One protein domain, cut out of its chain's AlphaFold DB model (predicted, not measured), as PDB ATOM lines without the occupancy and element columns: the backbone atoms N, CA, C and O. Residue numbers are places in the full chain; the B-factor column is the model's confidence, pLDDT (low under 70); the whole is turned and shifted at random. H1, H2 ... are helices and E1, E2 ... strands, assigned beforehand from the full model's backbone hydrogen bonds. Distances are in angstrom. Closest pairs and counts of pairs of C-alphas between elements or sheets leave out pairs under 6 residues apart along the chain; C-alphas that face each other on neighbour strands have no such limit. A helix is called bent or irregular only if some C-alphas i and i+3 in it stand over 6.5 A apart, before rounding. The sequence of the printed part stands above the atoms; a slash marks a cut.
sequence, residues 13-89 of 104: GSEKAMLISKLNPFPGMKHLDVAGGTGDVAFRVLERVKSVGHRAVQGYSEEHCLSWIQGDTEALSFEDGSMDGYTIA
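This is residues 13 to 89 of the 104 residues of the protein "2-methoxy-6-polyprenyl-1,4-benzoquinol methylase, mitochondrial" of Zea mays (UniProt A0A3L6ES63). Two helices, H1 and H2, meet at a steep tilt beside a very small parallel sheet of two short strands, E1 and E2, and a long loop, residues 54 to 84, runs from the last residue of H2 to the first of E2. H2 is next to the sheet only with residues 40 to 46, and its later residues run on away from it; the long loop holds both of the C-alphas that lie farthest apart, those of Gln 58 and Glu 74. The printed part has 77 residues with two named helices and two named strands, in the order H1, E1, H2, E2, and the class is mixed, helices and strands, with 33 residues in named elements, under half of those printed. The whole is compact, with a radius of gyration of the C-alphas of 12.9 A, and the C-alphas span 37 by 29 by 21 A along their three main axes.

The printed part opens with H1, residues 13 to 23, which is 15.5 A long from first to last C-alpha and begins with C-alpha 13 at (181.336, 187.717, 117.223). After 7 residues comes the strand E1, residues 31 to 34, which is 9.6 A from first to last C-alpha. A further 5 residues lead to H2, residues 40 to 53, the longest helix, with 14 residues and 19.9 A from C-alpha 40 at (178.091, 181.279, 109.858) to C-alpha 53 at (186.843, 165.019, 117.330). Residues 54 to 84 hold no named element. The strand E2, residues 85 to 88, follows, 10.6 A long, and ends with C-alpha 88 at (167.556, 179.777, 114.613). Neither helix is bent or irregular.

H1 and H2 touch, with 5 pairs of C-alphas within 8 A, and their closest C-alphas are those of Ile 20 and Val 45, 6.5 A apart. Their lines stand at a steep tilt of 54 degrees, and the two helices run the same way. H1 also has one pair of C-alphas within 8 A of E2, those of Leu 23 and Gly 85, 7.6 A apart. E1 and E2 are parallel neighbours, with 18 degrees between their N-to-C directions. Their C-alphas face each other at 31 and 85, 5.0 A apart, and at 32 and 86, 4.5 A apart. Across this pair N 34 and O 87 are within hydrogen-bond range at 2.8 A, and so are N 87 and O 32, also at 2.8 A. The closest C-alphas of E1 and H2 are those of Asp 33 and Ala 42, 5.9 A apart. Within 10 A, H2 has 12 pairs of C-alphas with E1 and 4 with E2. E1, H2 and E2 form a strand-helix-strand unit, two parallel neighbour strands with a helix between them along the chain, and its crossover is left-handed. In both H1 and H2 every O i to N i+4 pair is within hydrogen-bond range.

The C-alphas of Gln 58 and Glu 74, the two farthest apart, are 37.9 A from each other, while those of Gly 13 and Ala 89, the first and last printed, are 12.7 A apart. The printed part runs from 13 to 89 and has no cut. The link from E1 to H2 is tight, that from H1 to E1 is short, and that from H2 to E2 is long, with 31 residues. The C-alphas of this long stretch, residues 54 to 84, lie 8 to 20 A from the mean of all C-alphas. The mean pLDDT of the printed part is 74.7, and 21 residues are under 70: residues 13 to 14, 53 to 65, 71, 73 to 76 and 89.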
ATOM      1  N   GLY A  13     180.667 189.007 117.053       59.22
ATOM      2  CA  GLY A  13     181.336 187.717 117.223       59.22
ATOM      3  C   GLY A  13     181.107 187.048 118.587       59.22
ATOM      4  O   GLY A  13     181.054 185.821 118.643       59.22
ATOM      5  N   SER A  14     180.917 187.803 119.678       69.69
ATOM      6  CA  SER A  14     180.790 187.234 121.031       69.69
ATOM      7  C   SER A  14     179.439 186.557 121.271       69.69
ATOM      8  O   SER A  14     179.373 185.545 121.963       69.69
ATOM      9  N   GLU A  15     178.362 187.072 120.673       72.44
ATOM     10  CA  GLU A  15     177.023 186.467 120.759       72.44
ATOM     11  C   GLU A  15     177.002 185.085 120.092       72.44
ATOM     12  O   GLU A  15     176.481 184.122 120.653       72.44
ATOM     13  N   LYS A  16     177.650 184.971 118.928       76.06
ATOM     14  CA  LYS A  16     177.778 183.716 118.180       76.06
ATOM     15  C   LYS A  16     178.672 182.719 118.909       76.06
ATOM     16  O   LYS A  16     178.310 181.559 119.035       76.06
ATOM     17  N   ALA A  17     179.803 183.163 119.457       78.62
ATOM     18  CA  ALA A  17     180.670 182.297 120.257       78.62
ATOM     19  C   ALA A  17     179.942 181.737 121.493       78.62
ATOM     20  O   ALA A  17     180.048 180.549 121.793       78.62
ATOM     21  N   MET A  18     179.145 182.566 122.173       81.56
ATOM     22  CA  MET A  18     178.318 182.124 123.297       81.56
ATOM     23  C   MET A  18     177.231 181.133 122.859       81.56
ATOM     24  O   MET A  18     176.984 180.170 123.581       81.56
ATOM     25  N   LEU A  19     176.600 181.337 121.697       83.12
ATOM     26  CA  LEU A  19     175.635 180.385 121.135       83.12
ATOM     27  C   LEU A  19     176.272 179.003 120.961       83.12
ATOM     28  O   LEU A  19     175.743 178.023 121.470       83.12
ATOM     29  N   ILE A  20     177.440 178.936 120.319       86.44
ATOM     30  CA  ILE A  20     178.163 177.677 120.095       86.44
ATOM     31  C   ILE A  20     178.594 177.042 121.419       86.44
ATOM     32  O   ILE A  20     178.489 175.831 121.591       86.44
ATOM     33  N   SER A  21     179.026 177.853 122.389       86.50
ATOM     34  CA  SER A  21     179.359 177.358 123.726       86.50
ATOM     35  C   SER A  21     178.153 176.755 124.446       86.50
ATOM     36  O   SER A  21     178.321 175.770 125.157       86.50
ATOM     37  N   LYS A  22     176.960 177.341 124.294       83.69
ATOM     38  CA  LYS A  22     175.720 176.829 124.892       83.69
ATOM     39  C   LYS A  22     175.206 175.582 124.182       83.69
ATOM     40  O   LYS A  22     174.720 174.682 124.851       83.69
ATOM     41  N   LEU A  23     175.330 175.537 122.855       85.50
ATOM     42  CA  LEU A  23     174.951 174.385 122.040       85.50
ATOM     43  C   LEU A  23     175.786 173.143 122.389       85.50
ATOM     44  O   LEU A  23     175.297 172.030 122.273       85.50
ATOM     45  N   ASN A  24     177.033 173.345 122.827       87.06
ATOM     46  CA  ASN A  24     177.979 172.288 123.188       87.06
ATOM     47  C   ASN A  24     178.066 171.131 122.155       87.06
ATOM     48  O   ASN A  24     177.792 169.981 122.501       87.06
ATOM     49  N   PRO A  25     178.459 171.408 120.891       86.00
ATOM     50  CA  PRO A  25     178.499 170.395 119.838       86.00
ATOM     51  C   PRO A  25     179.456 169.238 120.125       86.00
ATOM     52  O   PRO A  25     180.559 169.446 120.642       86.00
ATOM     53  N   PHE A  26     179.072 168.037 119.693       82.88
ATOM     54  CA  PHE A  26     179.834 166.801 119.871       82.88
ATOM     55  C   PHE A  26     179.985 166.013 118.552       82.88
ATOM     56  O   PHE A  26     179.184 166.185 117.633       82.88
ATOM     57  N   PRO A  27     181.020 165.158 118.415       81.88
ATOM     58  CA  PRO A  27     181.172 164.277 117.254       81.88
ATOM     59  C   PRO A  27     179.942 163.399 117.009       81.88
ATOM     60  O   PRO A  27     179.455 162.746 117.926       81.88
ATOM     61  N   GLY A  28     179.457 163.381 115.766       80.19
ATOM     62  CA  GLY A  28     178.256 162.640 115.367       80.19
ATOM     63  C   GLY A  28     176.930 163.386 115.551       80.19
ATOM     64  O   GLY A  28     175.902 162.845 115.160       80.19
ATOM     65  N   MET A  29     176.941 164.610 116.092       83.12
ATOM     66  CA  MET A  29     175.734 165.420 116.280       83.12
ATOM     67  C   MET A  29     175.047 165.751 114.947       83.12
ATOM     68  O   MET A  29     175.666 166.326 114.045       83.12
ATOM     69  N   LYS A  30     173.746 165.472 114.855       83.38
ATOM     70  CA  LYS A  30     172.856 165.976 113.804       83.38
ATOM     71  C   LYS A  30     172.314 167.340 114.218       83.38
ATOM     72  O   LYS A  30     171.474 167.439 115.111       83.38
ATOM     73  N   HIS A  31     172.824 168.394 113.586       84.62
ATOM     74  CA  HIS A  31     172.470 169.779 113.900       84.62
ATOM     75  C   HIS A  31     171.712 170.439 112.749       84.62
ATOM     76  O   HIS A  31     172.193 170.435 111.616       84.62
ATOM     77  N   LEU A  32     170.574 171.065 113.052       84.88
ATOM     78  CA  LEU A  32     169.783 171.829 112.089       84.88
ATOM     79  C   LEU A  32     169.951 173.344 112.301       84.88
ATOM     80  O   LEU A  32     169.512 173.886 113.312       84.88
ATOM     81  N   ASP A  33     170.545 174.048 111.334       83.88
ATOM     82  CA  ASP A  33     170.672 175.514 111.359       83.88
ATOM     83  C   ASP A  33     169.604 176.184 110.482       83.88
ATOM     84  O   ASP A  33     169.749 176.338 109.268       83.88
ATOM     85  N   VAL A  34     168.498 176.570 111.109       83.00
ATOM     86  CA  VAL A  34     167.345 177.193 110.459       83.00
ATOM     87  C   VAL A  34     167.602 178.680 110.232       83.00
ATOM     88  O   VAL A  34     168.148 179.376 111.091       83.00
ATOM     89  N   ALA A  35     167.169 179.185 109.072       79.50
ATOM     90  CA  ALA A  35     167.435 180.554 108.624       79.50
ATOM     91  C   ALA A  35     168.940 180.909 108.596       79.50
ATOM     92  O   ALA A  35     169.306 182.083 108.619       79.50
ATOM     93  N   GLY A  36     169.818 179.901 108.491       73.62
ATOM     94  CA  GLY A  36     171.272 180.061 108.605       73.62
ATOM     95  C   GLY A  36     171.915 180.942 107.525       73.62
ATOM     96  O   GLY A  36     173.029 181.438 107.710       73.62
ATOM     97  N   GLY A  37     171.225 181.186 106.403       76.38
ATOM     98  CA  GLY A  37     171.671 182.087 105.339       76.38
ATOM     99  C   GLY A  37     173.041 181.692 104.781       76.38
ATOM    100  O   GLY A  37     173.170 180.686 104.097       76.38
ATOM    101  N   THR A  38     174.073 182.483 105.088       81.06
ATOM    102  CA  THR A  38     175.469 182.212 104.681       81.06
ATOM    103  C   THR A  38     176.143 181.087 105.475       81.06
ATOM    104  O   THR A  38     177.258 180.704 105.136       81.06
ATOM    105  N   GLY A  39     175.496 180.552 106.517       79.88
ATOM    106  CA  GLY A  39     175.963 179.383 107.274       79.88
ATOM    107  C   GLY A  39     176.935 179.670 108.402       79.88
ATOM    108  O   GLY A  39     177.569 178.743 108.890       79.88
ATOM    109  N   ASP A  40     177.099 180.920 108.832       84.75
ATOM    110  CA  ASP A  40     178.091 181.279 109.858       84.75
ATOM    111  C   ASP A  40     177.906 180.499 111.176       84.75
ATOM    112  O   ASP A  40     178.890 180.197 111.846       84.75
ATOM    113  N   VAL A  41     176.678 180.117 111.552       83.25
ATOM    114  CA  VAL A  41     176.454 179.238 112.714       83.25
ATOM    115  C   VAL A  41     176.774 177.784 112.373       83.25
ATOM    116  O   VAL A  41     177.604 177.197 113.068       83.25
ATOM    117  N   ALA A  42     176.216 177.230 111.293       84.19
ATOM    118  CA  ALA A  42     176.531 175.877 110.824       84.19
ATOM    119  C   ALA A  42     178.048 175.603 110.710       84.19
ATOM    120  O   ALA A  42     178.537 174.587 111.210       84.19
ATOM    121  N   PHE A  43     178.823 176.533 110.140       86.38
ATOM    122  CA  PHE A  43     180.278 176.398 110.027       86.38
ATOM    123  C   PHE A  43     180.973 176.367 111.389       86.38
ATOM    124  O   PHE A  43     181.840 175.525 111.611       86.38
ATOM    125  N   ARG A  44     180.566 177.213 112.342       87.06
ATOM    126  CA  ARG A  44     181.153 177.215 113.693       87.06
ATOM    127  C   ARG A  44     180.826 175.947 114.476       87.06
ATOM    128  O   ARG A  44     181.651 175.499 115.273       87.06
ATOM    129  N   VAL A  45     179.640 175.374 114.270       84.94
ATOM    130  CA  VAL A  45     179.275 174.069 114.839       84.94
ATOM    131  C   VAL A  45     180.206 172.997 114.287       84.94
ATOM    132  O   VAL A  45     180.833 172.280 115.064       84.94
ATOM    133  N   LEU A  46     180.374 172.947 112.964       84.19
ATOM    134  CA  LEU A  46     181.263 171.994 112.304       84.19
ATOM    135  C   LEU A  46     182.720 172.136 112.774       84.19
ATOM    136  O   LEU A  46     183.357 171.143 113.122       84.19
ATOM    137  N   GLU A  47     183.246 173.361 112.838       85.56
ATOM    138  CA  GLU A  47     184.590 173.647 113.356       85.56
ATOM    139  C   GLU A  47     184.751 173.173 114.803       85.56
ATOM    140  O   GLU A  47     185.762 172.555 115.156       85.56
ATOM    141  N   ARG A  48     183.739 173.405 115.651       86.19
ATOM    142  CA  ARG A  48     183.760 172.958 117.044       86.19
ATOM    143  C   ARG A  48     183.772 171.437 117.134       86.19
ATOM    144  O   ARG A  48     184.628 170.903 117.843       86.19
ATOM    145  N   VAL A  49     182.903 170.752 116.394       83.38
ATOM    146  CA  VAL A  49     182.864 169.284 116.331       83.38
ATOM    147  C   VAL A  49     184.211 168.731 115.873       83.38
ATOM    148  O   VAL A  49     184.761 167.858 116.542       83.38
ATOM    149  N   LYS A  50     184.807 169.295 114.815       80.56
ATOM    150  CA  LYS A  50     186.147 168.911 114.351       80.56
ATOM    151  C   LYS A  50     187.206 169.137 115.430       80.56
ATOM    152  O   LYS A  50     188.041 168.264 115.647       80.56
ATOM    153  N   SER A  51     187.179 170.260 116.149       80.75
ATOM    154  CA  SER A  51     188.152 170.543 117.221       80.75
ATOM    155  C   SER A  51     188.073 169.552 118.393       80.75
ATOM    156  O   SER A  51     189.092 169.242 119.010       80.75
ATOM    157  N   VAL A  52     186.872 169.045 118.698       73.00
ATOM    158  CA  VAL A  52     186.646 168.031 119.738       73.00
ATOM    159  C   VAL A  52     187.005 166.638 119.212       73.00
ATOM    160  O   VAL A  52     187.694 165.890 119.898       73.00
ATOM    161  N   GLY A  53     186.607 166.312 117.979       64.00
ATOM    162  CA  GLY A  53     186.843 165.019 117.330       64.00
ATOM    163  C   GLY A  53     188.320 164.710 117.085       64.00
ATOM    164  O   GLY A  53     188.754 163.597 117.373       64.00
ATOM    165  N   HIS A  54     189.127 165.706 116.689       59.22
ATOM    166  CA  HIS A  54     190.589 165.561 116.574       59.22
ATOM    167  C   HIS A  54     191.266 165.193 117.901       59.22
ATOM    168  O   HIS A  54     192.373 164.660 117.902       59.22
ATOM    169  N   ARG A  55     190.622 165.476 119.041       54.03
ATOM    170  CA  ARG A  55     191.112 165.084 120.368       54.03
ATOM    171  C   ARG A  55     190.619 163.702 120.801       54.03
ATOM    172  O   ARG A  55     191.116 163.207 121.806       54.03
ATOM    173  N   ALA A  56     189.644 163.120 120.099       53.06
ATOM    174  CA  ALA A  56     188.914 161.946 120.553       53.06
ATOM    175  C   ALA A  56     189.162 160.680 119.715       53.06
ATOM    176  O   ALA A  56     189.527 159.686 120.326       53.06
ATOM    177  N   VAL A  57     188.991 160.635 118.381       45.94
ATOM    178  CA  VAL A  57     189.085 159.348 117.637       45.94
ATOM    179  C   VAL A  57     189.363 159.529 116.128       45.94
ATOM    180  O   VAL A  57     188.685 160.305 115.457       45.94
ATOM    181  N   GLN A  58     190.312 158.746 115.587       50.12
ATOM    182  CA  GLN A  58     190.450 158.420 114.154       50.12
ATOM    183  C   GLN A  58     189.267 157.537 113.711       50.12
ATOM    184  O   GLN A  58     189.199 156.383 114.130       50.12
ATOM    185  N   GLY A  59     188.332 158.031 112.893       50.56
ATOM    186  CA  GLY A  59     187.251 157.164 112.387       50.56
ATOM    187  C   GLY A  59     186.006 157.833 111.805       50.56
ATOM    188  O   GLY A  59     185.192 157.137 111.207       50.56
ATOM    189  N   TYR A  60     185.840 159.152 111.934       53.94
ATOM    190  CA  TYR A  60     184.788 159.863 111.203       53.94
ATOM    191  C   TYR A  60     185.285 160.179 109.791       53.94
ATOM    192  O   TYR A  60     186.287 160.880 109.644       53.94
ATOM    193  N   SER A  61     184.615 159.645 108.766       53.91
ATOM    194  CA  SER A  61     184.893 160.041 107.386       53.91
ATOM    195  C   SER A  61     184.460 161.502 107.193       53.91
ATOM    196  O   SER A  61     183.436 161.944 107.712       53.91
ATOM    197  N   GLU A  62     185.293 162.294 106.514       54.62
ATOM    198  CA  GLU A  62     185.055 163.736 106.309       54.62
ATOM    199  C   GLU A  62     183.909 164.022 105.324       54.62
ATOM    200  O   GLU A  62     183.417 165.147 105.200       54.62
ATOM    201  N   GLU A  63     183.494 162.986 104.611       51.56
ATOM    202  CA  GLU A  63     182.447 162.994 103.612       51.56
ATOM    203  C   GLU A  63     181.073 162.986 104.300       51.56
ATOM    204  O   GLU A  63     180.684 162.023 104.950       51.56
ATOM    205  N   HIS A  64     180.343 164.100 104.135       54.56
ATOM    206  CA  HIS A  64     178.957 164.355 104.573       54.56
ATOM    207  C   HIS A  64     178.727 164.991 105.960       54.56
ATOM    208  O   HIS A  64     177.691 164.765 106.577       54.56
ATOM    209  N   CYS A  65     179.614 165.871 106.440       67.12
ATOM    210  CA  CYS A  65     179.368 166.597 107.702       67.12
ATOM    211  C   CYS A  65     178.443 167.829 107.592       67.12
ATOM    212  O   CYS A  65     178.111 168.419 108.620       67.12
ATOM    213  N   LEU A  66     178.082 168.276 106.384       70.69
ATOM    214  CA  LEU A  66     177.238 169.459 106.193       70.69
ATOM    215  C   LEU A  66     176.387 169.321 104.929       70.69
ATOM    216  O   LEU A  66     176.914 169.106 103.837       70.69
ATOM    217  N   SER A  67     175.074 169.456 105.086       70.06
ATOM    218  CA  SER A  67     174.098 169.459 104.000       70.06
ATOM    219  C   SER A  67     173.298 170.758 104.029       70.06
ATOM    220  O   SER A  67     172.982 171.296 105.088       70.06
ATOM    221  N   TRP A  68     172.991 171.276 102.842       70.69
ATOM    222  CA  TRP A  68     172.181 172.476 102.673       70.69
ATOM    223  C   TRP A  68     170.817 172.092 102.130       70.69
ATOM    224  O   TRP A  68     170.725 171.393 101.122       70.69
ATOM    225  N   ILE A  69     169.767 172.581 102.780       75.50
ATOM    226  CA  ILE A  69     168.390 172.427 102.320       75.50
ATOM    227  C   ILE A  69     167.788 173.826 102.242       75.50
ATOM    228  O   ILE A  69     167.732 174.544 103.239       75.50
ATOM    229  N   GLN A  70     167.364 174.221 101.044       75.38
ATOM    230  CA  GLN A  70     166.579 175.433 100.840       75.38
ATOM    231  C   GLN A  70     165.098 175.053 100.864       75.38
ATOM    232  O   GLN A  70     164.664 174.220 100.073       75.38
ATOM    233  N   GLY A  71     164.320 175.669 101.750       68.75
ATOM    234  CA  GLY A  71     162.899 175.370 101.888       68.75
ATOM    235  C   GLY A  71     162.212 176.280 102.897       68.75
ATOM    236  O   GLY A  71     162.860 177.097 103.556       68.75
ATOM    237  N   ASP A  72     160.894 176.141 102.989       70.94
ATOM    238  CA  ASP A  72     160.108 176.790 104.032       70.94
ATOM    239  C   ASP A  72     160.423 176.147 105.388       70.94
ATOM    240  O   ASP A  72     160.428 174.924 105.530       70.94
ATOM    241  N   THR A  73     160.692 176.981 106.389       64.69
ATOM    242  CA  THR A  73     160.948 176.523 107.758       64.69
ATOM    243  C   THR A  73     159.709 175.866 108.371       64.69
ATOM    244  O   THR A  73     159.847 174.985 109.215       64.69
ATOM    245  N   GLU A  74     158.507 176.252 107.936       64.19
ATOM    246  CA  GLU A  74     157.247 175.683 108.427       64.19
ATOM    247  C   GLU A  74     156.906 174.323 107.782       64.19
ATOM    248  O   GLU A  74     155.972 173.659 108.222       64.19
ATOM    249  N   ALA A  75     157.668 173.879 106.773       67.75
ATOM    250  CA  ALA A  75     157.441 172.627 106.042       67.75
ATOM    251  C   ALA A  75     158.678 171.708 106.032       67.75
ATOM    252  O   ALA A  75     158.944 171.002 105.056       67.75
ATOM    253  N   LEU A  76     159.464 171.733 107.109       68.25
ATOM    254  CA  LEU A  76     160.631 170.870 107.259       68.25
ATOM    255  C   LEU A  76     160.216 169.391 107.305       68.25
ATOM    256  O   LEU A  76     159.513 168.961 108.211       68.25
ATOM    257  N   SER A  77     160.692 168.596 106.348       71.81
ATOM    258  CA  SER A  77     160.371 167.169 106.217       71.81
ATOM    259  C   SER A  77     161.302 166.263 107.037       71.81
ATOM    260  O   SER A  77     161.739 165.222 106.546       71.81
ATOM    261  N   PHE A  78     161.678 166.686 108.245       76.25
ATOM    262  CA  PHE A  78     162.463 165.864 109.170       76.25
ATOM    263  C   PHE A  78     161.529 165.098 110.108       76.25
ATOM    264  O   PHE A  78     160.542 165.654 110.575       76.25
ATOM    265  N   GLU A  79     161.860 163.837 110.390       77.88
ATOM    266  CA  GLU A  79     161.131 163.020 111.368       77.88
ATOM    267  C   GLU A  79     161.273 163.603 112.784       77.88
ATOM    268  O   GLU A  79     162.324 164.167 113.125       77.88
ATOM    269  N   ASP A  80     160.252 163.435 113.627       73.06
ATOM    270  CA  ASP A  80     160.335 163.839 115.029       73.06
ATOM    271  C   ASP A  80     161.495 163.163 115.773       73.06
ATOM    272  O   ASP A  80     161.832 162.000 115.550       73.06
ATOM    273  N   GLY A  81     162.174 163.940 116.621       77.12
ATOM    274  CA  GLY A  81     163.359 163.503 117.362       77.12
ATOM    275  C   GLY A  81     164.581 163.132 116.505       77.12
ATOM    276  O   GLY A  81     165.556 162.612 117.044       77.12
ATOM    277  N   SER A  82     164.577 163.390 115.190       81.44
ATOM    278  CA  SER A  82     165.684 162.998 114.296       81.44
ATOM    279  C   SER A  82     166.945 163.869 114.398       81.44
ATOM    280  O   SER A  82     167.991 163.489 113.858       81.44
ATOM    281  N   MET A  83     166.853 165.014 115.083       83.75
ATOM    282  CA  MET A  83     167.936 165.981 115.285       83.75
ATOM    283  C   MET A  83     168.345 166.056 116.757       83.75
ATOM    284  O   MET A  83     167.494 166.129 117.640       83.75
ATOM    285  N   ASP A  84     169.650 166.135 117.012       81.00
ATOM    286  CA  ASP A  84     170.211 166.286 118.361       81.00
ATOM    287  C   ASP A  84     170.176 167.745 118.845       81.00
ATOM    288  O   ASP A  84     170.261 168.029 120.040       81.00
ATOM    289  N   GLY A  85     170.074 168.694 117.912       79.75
ATOM    290  CA  GLY A  85     169.951 170.112 118.213       79.75
ATOM    291  C   GLY A  85     169.522 170.937 117.006       79.75
ATOM    292  O   GLY A  85     169.715 170.543 115.854       79.75
ATOM    293  N   TYR A  86     168.947 172.108 117.279       83.00
ATOM    294  CA  TYR A  86     168.620 173.088 116.251       83.00
ATOM    295  C   TYR A  86     168.973 174.509 116.700       83.00
ATOM    296  O   TYR A  86     168.936 174.840 117.887       83.00
ATOM    297  N   THR A  87     169.333 175.361 115.743       81.06
ATOM    298  CA  THR A  87     169.531 176.802 115.936       81.06
ATOM    299  C   THR A  87     168.640 177.588 114.993       81.06
ATOM    300  O   THR A  87     168.407 177.181 113.863       81.06
ATOM    301  N   ILE A  88     168.175 178.750 115.454       78.38
ATOM    302  CA  ILE A  88     167.556 179.777 114.613       78.38
ATOM    303  C   ILE A  88     168.388 181.041 114.815       78.38
ATOM    304  O   ILE A  88     168.270 181.716 115.843       78.38
ATOM    305  N   ALA A  89     169.290 181.341 113.882       67.19
ATOM    306  CA  ALA A  89     170.219 182.458 114.009       67.19
ATOM    307  C   ALA A  89     169.985 183.487 112.899       67.19
ATOM    308  O   ALA A  89     170.137 183.188 111.727       67.19
TER     309      ALA A  89